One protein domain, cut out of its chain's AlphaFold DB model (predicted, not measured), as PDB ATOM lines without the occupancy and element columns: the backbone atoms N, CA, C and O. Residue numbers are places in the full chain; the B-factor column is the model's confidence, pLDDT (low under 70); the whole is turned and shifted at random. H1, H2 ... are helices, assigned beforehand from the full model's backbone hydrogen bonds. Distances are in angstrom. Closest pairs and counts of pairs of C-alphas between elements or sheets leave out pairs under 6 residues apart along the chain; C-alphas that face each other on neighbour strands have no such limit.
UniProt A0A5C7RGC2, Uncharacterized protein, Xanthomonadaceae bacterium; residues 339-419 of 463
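What this domain is: This is residues 339 to 419 of the 463 residues of an uncharacterized protein of Xanthomonadaceae bacterium (UniProt A0A5C7RGC2). The long helix H4 runs back past H1 and H2, which follow one another along it and cross it at a slant; residues 370 to 376 stick out, and short H3 is near H2. The printed part has 81 residues with four named helices, H1 to H4 in chain order, and is all helix. It is loose, radius of gyration of the C-alphas 14.6 A, and elongated, 47 by 25 by 21 A.

Where its parts are: H4, residues 395 to 418, is 34.5 A long and ends at C-alpha 418 (132.250, 148.249, 177.508). H2, residues 351 to 371, is 30.3 A long. H1, residues 339 to 348, begins at C-alpha 339 (131.609, 157.384, 183.518) and is 14.0 A long. H3 is residues 384 to 387, 5.2 A.

How they stand to each other: H4 touches H2 with residues 396 to 407 alone, a steep tilt of 44 degrees, opposite ways; the closest C-alphas, Ala 360 and Ala 400, are 4.7 A apart. With residues 411 to 418 alone it touches H1, closest C-alphas Cys 344 and Cys 414, 5.4 A. H1 and H3 are apart. Every O i to N i+4 pair is within hydrogen-bond range in H1, H2 and H4; H3 is too short for one.

The domain as a whole: The printed part has no cut. The link H2 to H3 is long. Confidence is low at residues 385 to 393, among others.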
ATOM      1  N   TYR A 339     130.616 156.467 184.093       79.38
ATOM      2  CA  TYR A 339     131.609 157.384 183.518       79.38
ATOM      3  C   TYR A 339     132.891 156.646 183.113       79.38
ATOM      4  O   TYR A 339     133.712 157.181 182.376       79.38
ATOM      5  N   ALA A 340     133.062 155.404 183.568       76.38
ATOM      6  CA  ALA A 340     134.088 154.490 183.112       76.38
ATOM      7  C   ALA A 340     134.040 154.257 181.589       76.38
ATOM      8  O   ALA A 340     135.090 154.288 180.957       76.38
ATOM      9  N   VAL A 341     132.854 154.121 180.977       80.38
ATOM     10  CA  VAL A 341     132.718 153.959 179.514       80.38
ATOM     11  C   VAL A 341     133.142 155.234 178.785       80.38
ATOM     12  O   VAL A 341     133.932 155.169 177.846       80.38
ATOM     13  N   GLU A 342     132.678 156.397 179.242       81.31
ATOM     14  CA  GLU A 342     133.056 157.697 178.667       81.31
ATOM     15  C   GLU A 342     134.560 157.966 178.831       81.31
ATOM     16  O   GLU A 342     135.230 158.368 177.884       81.31
ATOM     17  N   THR A 343     135.122 157.656 180.002       80.75
ATOM     18  CA  THR A 343     136.563 157.764 180.277       80.75
ATOM     19  C   THR A 343     137.365 156.835 179.371       80.75
ATOM     20  O   THR A 343     138.394 157.232 178.828       80.75
ATOM     21  N   CYS A 344     136.876 155.615 179.157       83.06
ATOM     22  CA  CYS A 344     137.479 154.652 178.250       83.06
ATOM     23  C   CYS A 344     137.429 155.104 176.793       83.06
ATOM     24  O   CYS A 344     138.440 155.030 176.097       83.06
ATOM     25  N   LEU A 345     136.299 155.640 176.336       82.94
ATOM     26  CA  LEU A 345     136.183 156.225 175.002       82.94
ATOM     27  C   LEU A 345     137.141 157.408 174.833       82.94
ATOM     28  O   LEU A 345     137.857 157.467 173.834       82.94
ATOM     29  N   LEU A 346     137.228 158.304 175.818       82.88
ATOM     30  CA  LEU A 346     138.169 159.427 175.801       82.88
ATOM     31  C   LEU A 346     139.631 158.965 175.796       82.88
ATOM     32  O   LEU A 346     140.461 159.590 175.141       82.88
ATOM     33  N   TYR A 347     139.948 157.876 176.495       83.81
ATOM     34  CA  TYR A 347     141.286 157.289 176.514       83.81
ATOM     35  C   TYR A 347     141.664 156.649 175.171       83.81
ATOM     36  O   TYR A 347     142.775 156.860 174.685       83.81
ATOM     37  N   LEU A 348     140.746 155.892 174.560       83.38
ATOM     38  CA  LEU A 348     140.975 155.172 173.301       83.38
ATOM     39  C   LEU A 348     141.007 156.097 172.076       83.38
ATOM     40  O   LEU A 348     141.725 155.830 171.112       83.38
ATOM     41  N   THR A 349     140.253 157.195 172.114       83.69
ATOM     42  CA  THR A 349     140.193 158.192 171.029       83.69
ATOM     43  C   THR A 349     141.274 159.269 171.137       83.69
ATOM     44  O   THR A 349     141.356 160.149 170.284       83.69
ATOM     45  N   ASP A 350     142.126 159.211 172.162       82.50
ATOM     46  CA  ASP A 350     143.179 160.188 172.396       82.50
ATOM     47  C   ASP A 350     144.325 160.077 171.368       82.50
ATOM     48  O   ASP A 350     145.094 159.109 171.415       82.50
ATOM     49  N   PRO A 351     144.545 161.096 170.508       83.19
ATOM     50  CA  PRO A 351     145.632 161.069 169.532       83.19
ATOM     51  C   PRO A 351     147.023 160.985 170.174       83.19
ATOM     52  O   PRO A 351     147.945 160.436 169.580       83.19
ATOM     53  N   SER A 352     147.195 161.504 171.394       83.12
ATOM     54  CA  SER A 352     148.465 161.449 172.124       83.12
ATOM     55  C   SER A 352     148.774 160.048 172.651       83.12
ATOM     56  O   SER A 352     149.937 159.645 172.646       83.12
ATOM     57  N   ASN A 353     147.748 159.277 173.028       82.19
ATOM     58  CA  ASN A 353     147.895 157.866 173.385       82.19
ATOM     59  C   ASN A 353     148.228 157.042 172.141       82.19
ATOM     60  O   ASN A 353     149.166 156.248 172.165       82.19
ATOM     61  N   GLN A 354     147.539 157.294 171.025       84.81
ATOM     62  CA  GLN A 354     147.855 156.645 169.751       84.81
ATOM     63  C   GLN A 354     149.280 156.968 169.281       84.81
ATOM     64  O   GLN A 354     150.013 156.069 168.877       84.81
ATOM     65  N   ALA A 355     149.718 158.222 169.407       86.50
ATOM     66  CA  ALA A 355     151.078 158.625 169.065       86.50
ATOM     67  C   ALA A 355     152.135 157.981 169.980       86.50
ATOM     68  O   ALA A 355     153.211 157.617 169.506       86.50
ATOM     69  N   GLN A 356     151.858 157.819 171.280       83.81
ATOM     70  CA  GLN A 356     152.754 157.115 172.206       83.81
ATOM     71  C   GLN A 356     152.877 155.630 171.863       83.81
ATOM     72  O   GLN A 356     153.995 155.116 171.820       83.81
ATOM     73  N   ILE A 357     151.757 154.971 171.551       82.38
ATOM     74  CA  ILE A 357     151.737 153.580 171.083       82.38
ATOM     75  C   ILE A 357     152.568 153.452 169.801       82.38
ATOM     76  O   ILE A 357     153.498 152.653 169.761       82.38
ATOM     77  N   GLN A 358     152.326 154.304 168.799       86.56
ATOM     78  CA  GLN A 358     153.073 154.285 167.535       86.56
ATOM     79  C   GLN A 358     154.577 154.517 167.732       86.56
ATOM     80  O   GLN A 358     155.390 153.839 167.109       86.56
ATOM     81  N   ARG A 359     154.983 155.441 168.614       85.62
ATOM     82  CA  ARG A 359     156.407 155.674 168.925       85.62
ATOM     83  C   ARG A 359     157.046 154.482 169.634       85.62
ATOM     84  O   ARG A 359     158.187 154.136 169.327       85.62
ATOM     85  N   ALA A 360     156.331 153.859 170.569       80.12
ATOM     86  CA  ALA A 360     156.804 152.660 171.253       80.12
ATOM     87  C   ALA A 360     156.971 151.498 170.259       80.12
ATOM     88  O   ALA A 360     158.017 150.849 170.245       80.12
ATOM     89  N   GLU A 361     156.000 151.299 169.363       81.88
ATOM     90  CA  GLU A 361     156.076 150.311 168.283       81.88
ATOM     91  C   GLU A 361     157.245 150.588 167.333       81.88
ATOM     92  O   GLU A 361     158.032 149.684 167.064       81.88
ATOM     93  N   GLN A 362     157.427 151.835 166.883       87.19
ATOM     94  CA  GLN A 362     158.560 152.230 166.038       87.19
ATOM     95  C   GLN A 362     159.910 151.982 166.725       87.19
ATOM     96  O   GLN A 362     160.842 151.494 166.087       87.19
ATOM     97  N   THR A 363     160.018 152.266 168.027       84.19
ATOM     98  CA  THR A 363     161.248 152.046 168.809       84.19
ATOM     99  C   THR A 363     161.595 150.561 168.900       84.19
ATOM    100  O   THR A 363     162.761 150.176 168.754       84.19
ATOM    101  N   ILE A 364     160.586 149.712 169.114       80.69
ATOM    102  CA  ILE A 364     160.758 148.258 169.149       80.69
ATOM    103  C   ILE A 364     161.131 147.744 167.754       80.69
ATOM    104  O   ILE A 364     162.145 147.062 167.623       80.69
ATOM    105  N   GLN A 365     160.395 148.134 166.711       80.62
ATOM    106  CA  GLN A 365     160.669 147.755 165.319       80.62
ATOM    107  C   GLN A 365     162.097 148.117 164.894       80.62
ATOM    108  O   GLN A 365     162.829 147.275 164.370       80.62
ATOM    109  N   TYR A 366     162.535 149.343 165.192       84.25
ATOM    110  CA  TYR A 366     163.895 149.786 164.909       84.25
ATOM    111  C   TYR A 366     164.937 148.891 165.596       84.25
ATOM    112  O   TYR A 366     165.842 148.380 164.937       84.25
ATOM    113  N   ASN A 367     164.787 148.615 166.895       80.44
ATOM    114  CA  ASN A 367     165.739 147.772 167.624       80.44
ATOM    115  C   ASN A 367     165.758 146.315 167.133       80.44
ATOM    116  O   ASN A 367     166.833 145.709 167.094       80.44
ATOM    117  N   ILE A 368     164.613 145.751 166.729       79.00
ATOM    118  CA  ILE A 368     164.586 144.396 166.162       79.00
ATOM    119  C   ILE A 368     165.278 144.377 164.790       79.00
ATOM    120  O   ILE A 368     166.079 143.477 164.528       79.00
ATOM    121  N   SER A 369     165.058 145.398 163.950       78.44
ATOM    122  CA  SER A 369     165.698 145.502 162.631       78.44
ATOM    123  C   SER A 369     167.231 145.555 162.712       78.44
ATOM    124  O   SER A 369     167.913 144.906 161.918       78.44
ATOM    125  N   VAL A 370     167.781 146.232 163.727       80.81
ATOM    126  CA  VAL A 370     169.233 146.316 163.967       80.81
ATOM    127  C   VAL A 370     169.820 144.971 164.412       80.81
ATOM    128  O   VAL A 370     170.963 144.662 164.085       80.81
ATOM    129  N   ARG A 371     169.060 144.145 165.144       76.19
ATOM    130  CA  ARG A 371     169.533 142.836 165.632       76.19
ATOM    131  C   ARG A 371     169.530 141.743 164.560       76.19
ATOM    132  O   ARG A 371     170.225 140.745 164.736       76.19
ATOM    133  N   GLN A 372     168.753 141.886 163.487       75.44
ATOM    134  CA  GLN A 372     168.597 140.847 162.462       75.44
ATOM    135  C   GLN A 372     168.627 141.427 161.040       75.44
ATOM    136  O   GLN A 372     167.583 141.525 160.385       75.44
ATOM    137  N   PRO A 373     169.819 141.793 160.538       66.62
ATOM    138  CA  PRO A 373     169.963 142.261 159.166       66.62
ATOM    139  C   PRO A 373     169.586 141.134 158.189       66.62
ATOM    140  O   PRO A 373     170.199 140.070 158.197       66.62
ATOM    141  N   GLY A 374     168.554 141.355 157.364       72.94
ATOM    142  CA  GLY A 374     168.140 140.431 156.295       72.94
ATOM    143  C   GLY A 374     166.672 139.986 156.304       72.94
ATOM    144  O   GLY A 374     166.223 139.411 155.315       72.94
ATOM    145  N   ARG A 375     165.887 140.268 157.356       68.69
ATOM    146  CA  ARG A 375     164.422 140.088 157.292       68.69
ATOM    147  C   ARG A 375     163.754 141.290 156.625       68.69
ATOM    148  O   ARG A 375     163.983 142.429 157.024       68.69
ATOM    149  N   VAL A 376     162.899 141.027 155.638       63.81
ATOM    150  CA  VAL A 376     162.007 142.030 155.040       63.81
ATOM    151  C   VAL A 376     160.865 142.294 156.022       63.81
ATOM    152  O   VAL A 376     160.070 141.400 156.309       63.81
ATOM    153  N   TRP A 377     160.806 143.509 156.565       59.66
ATOM    154  CA  TRP A 377     159.785 143.912 157.534       59.66
ATOM    155  C   TRP A 377     158.488 144.307 156.820       59.66
ATOM    156  O   TRP A 377     158.512 145.069 155.855       59.66
ATOM    157  N   SER A 378     157.351 143.791 157.295       65.12
ATOM    158  CA  SER A 378     156.017 144.216 156.844       65.12
ATOM    159  C   SER A 378     155.423 145.206 157.849       65.12
ATOM    160  O   SER A 378     155.625 145.026 159.047       65.12
ATOM    161  N   ASN A 379     154.636 146.189 157.394       69.06
ATOM    162  CA  ASN A 379     153.956 147.196 158.235       69.06
ATOM    163  C   ASN A 379     152.827 146.627 159.130       69.06
ATOM    164  O   ASN A 379     151.869 147.328 159.452       69.06
ATOM    165  N   LYS A 380     152.880 145.344 159.493       73.38
ATOM    166  CA  LYS A 380     151.887 144.719 160.368       73.38
ATOM    167  C   LYS A 380     152.219 145.011 161.840       73.38
ATOM    168  O   LYS A 380     153.401 145.031 162.190       73.38
ATOM    169  N   PRO A 381     151.204 145.224 162.699       69.12
ATOM    170  CA  PRO A 381     151.408 145.398 164.135       69.12
ATOM    171  C   PRO A 381     152.085 144.162 164.745       69.12
ATOM    172  O   PRO A 381     151.816 143.034 164.328       69.12
ATOM    173  N   LEU A 382     152.964 144.389 165.728       66.00
ATOM    174  CA  LEU A 382     153.734 143.334 166.396       66.00
ATOM    175  C   LEU A 382     152.806 142.372 167.142       66.00
ATOM    176  O   LEU A 382     151.990 142.783 167.980       66.00
ATOM    177  N   THR A 383     152.984 141.080 166.890       74.69
ATOM    178  CA  THR A 383     152.301 140.028 167.646       74.69
ATOM    179  C   THR A 383     152.789 139.997 169.099       74.69
ATOM    180  O   THR A 383     153.899 140.438 169.413       74.69
ATOM    181  N   THR A 384     151.970 139.478 170.017       70.69
ATOM    182  CA  THR A 384     152.323 139.343 171.445       70.69
ATOM    183  C   THR A 384     153.613 138.534 171.636       70.69
ATOM    184  O   THR A 384     154.466 138.914 172.435       70.69
ATOM    185  N   ALA A 385     153.821 137.498 170.818       67.31
ATOM    186  CA  ALA A 385     155.031 136.673 170.832       67.31
ATOM    187  C   ALA A 385     156.296 137.437 170.386       67.31
ATOM    188  O   ALA A 385     157.384 137.201 170.906       67.31
ATOM    189  N   GLU A 386     156.174 138.391 169.456       66.81
ATOM    190  CA  GLU A 386     157.300 139.237 169.030       66.81
ATOM    191  C   GLU A 386     157.668 140.288 170.088       66.81
ATOM    192  O   GLU A 386     158.828 140.699 170.173       66.81
ATOM    193  N   ARG A 387     156.714 140.688 170.940       65.19
ATOM    194  CA  ARG A 387     156.964 141.589 172.079       65.19
ATOM    195  C   ARG A 387     157.703 140.910 173.237       65.19
ATOM    196  O   ARG A 387     158.405 141.595 173.983       65.19
ATOM    197  N   GLU A 388     157.620 139.588 173.364       66.38
ATOM    198  CA  GLU A 388     158.255 138.817 174.446       66.38
ATOM    199  C   GLU A 388     159.743 138.477 174.222       66.38
ATOM    200  O   GLU A 388     160.383 137.891 175.097       66.38
ATOM    201  N   ILE A 389     160.359 138.875 173.104       57.91
ATOM    202  CA  ILE A 389     161.752 138.489 172.818       57.91
ATOM    203  C   ILE A 389     162.764 139.205 173.754       57.91
ATOM    204  O   ILE A 389     163.004 140.403 173.624       57.91
ATOM    205  N   GLN A 390     163.341 138.381 174.646       58.41
ATOM    206  CA  GLN A 390     164.620 138.343 175.401       58.41
ATOM    207  C   GLN A 390     165.066 139.420 176.421       58.41
ATOM    208  O   GLN A 390     165.041 140.625 176.211       58.41
ATOM    209  N   SER A 391     165.640 138.897 177.517       51.69
ATOM    210  CA  SER A 391     166.096 139.519 178.774       51.69
ATOM    211  C   SER A 391     167.311 140.462 178.700       51.69
ATOM    212  O   SER A 391     167.825 140.854 179.743       51.69
ATOM    213  N   ASN A 392     167.780 140.829 177.503       61.78
ATOM    214  CA  ASN A 392     168.958 141.687 177.281       61.78
ATOM    215  C   ASN A 392     168.587 142.977 176.533       61.78
ATOM    216  O   ASN A 392     169.312 143.446 175.649       61.78
ATOM    217  N   ASP A 393     167.411 143.524 176.806       69.25
ATOM    218  CA  ASP A 393     166.932 144.717 176.125       69.25
ATOM    219  C   ASP A 393     167.583 145.992 176.657       69.25
ATOM    220  O   ASP A 393     167.810 146.165 177.854       69.25
ATOM    221  N   LYS A 394     167.885 146.909 175.729       79.81
ATOM    222  CA  LYS A 394     168.331 148.260 176.074       79.81
ATOM    223  C   LYS A 394     167.254 148.939 176.936       79.81
ATOM    224  O   LYS A 394     166.067 148.696 176.705       79.81
ATOM    225  N   PRO A 395     167.632 149.833 177.867       84.00
ATOM    226  CA  PRO A 395     166.682 150.510 178.756       84.00
ATOM    227  C   PRO A 395     165.541 151.218 178.001       84.00
ATOM    228  O   PRO A 395     164.405 151.210 178.462       84.00
ATOM    229  N   GLU A 396     165.810 151.743 176.803       81.44
ATOM    230  CA  GLU A 396     164.813 152.371 175.922       81.44
ATOM    231  C   GLU A 396     163.725 151.391 175.443       81.44
ATOM    232  O   GLU A 396     162.545 151.736 175.404       81.44
ATOM    233  N   VAL A 397     164.102 150.149 175.119       79.75
ATOM    234  CA  VAL A 397     163.166 149.094 174.695       79.75
ATOM    235  C   VAL A 397     162.327 148.625 175.879       79.75
ATOM    236  O   VAL A 397     161.129 148.389 175.730       79.75
ATOM    237  N   LEU A 398     162.928 148.536 177.069       82.25
ATOM    238  CA  LEU A 398     162.203 148.183 178.287       82.25
ATOM    239  C   LEU A 398     161.147 149.242 178.636       82.25
ATOM    240  O   LEU A 398     160.023 148.888 178.989       82.25
ATOM    241  N   GLU A 399     161.470 150.528 178.491       82.88
ATOM    242  CA  GLU A 399     160.512 151.611 178.727       82.88
ATOM    243  C   GLU A 399     159.383 151.615 177.681       82.88
ATOM    244  O   GLU A 399     158.210 151.710 178.044       82.88
ATOM    245  N   ALA A 400     159.699 151.384 176.401       79.25
ATOM    246  CA  ALA A 400     158.689 151.214 175.351       79.25
ATOM    247  C   ALA A 400     157.751 150.018 175.625       79.25
ATOM    248  O   ALA A 400     156.534 150.135 175.465       79.25
ATOM    249  N   LYS A 401     158.288 148.885 176.107       82.06
ATOM    250  CA  LYS A 401     157.490 147.714 176.516       82.06
ATOM    251  C   LYS A 401     156.561 148.031 177.691       82.06
ATOM    252  O   LYS A 401     155.396 147.639 177.658       82.06
ATOM    253  N   LYS A 402     157.021 148.781 178.703       86.31
ATOM    254  CA  LYS A 402     156.156 149.223 179.817       86.31
ATOM    255  C   LYS A 402     154.993 150.086 179.330       86.31
ATOM    256  O   LYS A 402     153.873 149.902 179.803       86.31
ATOM    257  N   VAL A 403     155.244 150.997 178.389       82.25
ATOM    258  CA  VAL A 403     154.202 151.850 177.795       82.25
ATOM    259  C   VAL A 403     153.154 151.002 177.070       82.25
ATOM    260  O   VAL A 403     151.964 151.161 177.340       82.25
ATOM    261  N   LEU A 404     153.571 150.051 176.226       83.62
ATOM    262  CA  LEU A 404     152.642 149.162 175.515       83.62
ATOM    263  C   LEU A 404     151.838 148.273 176.466       83.62
ATOM    264  O   LEU A 404     150.618 148.224 176.347       83.62
ATOM    265  N   ASN A 405     152.484 147.645 177.452       85.75
ATOM    266  CA  ASN A 405     151.793 146.799 178.428       85.75
ATOM    267  C   ASN A 405     150.772 147.598 179.252       85.75
ATOM    268  O   ASN A 405     149.678 147.110 179.530       85.75
ATOM    269  N   LYS A 406     151.094 148.849 179.609       86.38
ATOM    270  CA  LYS A 406     150.161 149.753 180.294       86.38
ATOM    271  C   LYS A 406     148.957 150.100 179.412       86.38
ATOM    272  O   LYS A 406     147.829 150.085 179.903       86.38
ATOM    273  N   HIS A 407     149.177 150.399 178.130       84.75
ATOM    274  CA  HIS A 407     148.096 150.673 177.176       84.75
ATOM    275  C   HIS A 407     147.222 149.443 176.918       84.75
ATOM    276  O   HIS A 407     146.001 149.575 176.851       84.75
ATOM    277  N   GLU A 408     147.817 148.258 176.810       86.81
ATOM    278  CA  GLU A 408     147.105 146.996 176.605       86.81
ATOM    279  C   GLU A 408     146.246 146.641 177.824       86.81
ATOM    280  O   GLU A 408     145.055 146.379 177.670       86.81
ATOM    281  N   ALA A 409     146.790 146.766 179.040       86.25
ATOM    282  CA  ALA A 409     146.031 146.570 180.276       86.25
ATOM    283  C   ALA A 409     144.855 147.555 180.405       86.25
ATOM    284  O   ALA A 409     143.746 147.158 180.774       86.25
ATOM    285  N   MET A 410     145.064 148.832 180.064       84.44
ATOM    286  CA  MET A 410     143.998 149.837 180.099       84.44
ATOM    287  C   MET A 410     142.938 149.578 179.019       84.44
ATOM    288  O   MET A 410     141.745 149.669 179.291       84.44
ATOM    289  N   THR A 411     143.358 149.196 177.810       86.69
ATOM    290  CA  THR A 411     142.449 148.842 176.709       86.69
ATOM    291  C   THR A 411     141.613 147.624 177.073       86.69
ATOM    292  O   THR A 411     140.402 147.648 176.883       86.69
ATOM    293  N   GLN A 412     142.225 146.596 177.662       87.19
ATOM    294  CA  GLN A 412     141.523 145.400 178.115       87.19
ATOM    295  C   GLN A 412     140.511 145.730 179.217       87.19
ATOM    296  O   GLN A 412     139.351 145.340 179.116       87.19
ATOM    297  N   THR A 413     140.908 146.547 180.199       86.94
ATOM    298  CA  THR A 413     140.000 147.059 181.239       86.94
ATOM    299  C   THR A 413     138.810 147.792 180.615       86.94
ATOM    300  O   THR A 413     137.663 147.550 180.980       86.94
ATOM    301  N   CYS A 414     139.058 148.641 179.617       85.75
ATOM    302  CA  CYS A 414     138.009 149.359 178.905       85.75
ATOM    303  C   CYS A 414     137.097 148.453 178.081       85.75
ATOM    304  O   CYS A 414     135.885 148.652 178.079       85.75
ATOM    305  N   VAL A 415     137.645 147.439 177.418       87.00
ATOM    306  CA  VAL A 415     136.864 146.430 176.697       87.00
ATOM    307  C   VAL A 415     135.982 145.641 177.660       87.00
ATOM    308  O   VAL A 415     134.825 145.390 177.340       87.00
ATOM    309  N   ASP A 416     136.481 145.286 178.840       85.31
ATOM    310  CA  ASP A 416     135.706 144.535 179.830       85.31
ATOM    311  C   ASP A 416     134.626 145.393 180.512       85.31
ATOM    312  O   ASP A 416     133.577 144.868 180.879       85.31
ATOM    313  N   ILE A 417     134.827 146.714 180.592       82.38
ATOM    314  CA  ILE A 417     133.804 147.685 181.018       82.38
ATOM    315  C   ILE A 417     132.743 147.909 179.925       82.38
ATOM    316  O   ILE A 417     131.564 148.036 180.238       82.38
ATOM    317  N   ILE A 418     133.148 147.978 178.648       81.38
ATOM    318  CA  ILE A 418     132.250 148.249 177.508       81.38
ATOM    319  C   ILE A 418     131.466 147.005 177.089       81.38
ATOM    320  O   ILE A 418     130.347 147.137 176.588       81.38
ATOM    321  N   LYS A 419     132.032 145.801 177.259       84.94
ATOM    322  CA  LYS A 419     131.328 144.552 176.963       84.94
ATOM    323  C   LYS A 419     129.995 144.592 177.706       84.94
ATOM    324  O   LYS A 419     130.011 144.676 178.936       84.94
TER     325      LYS A 419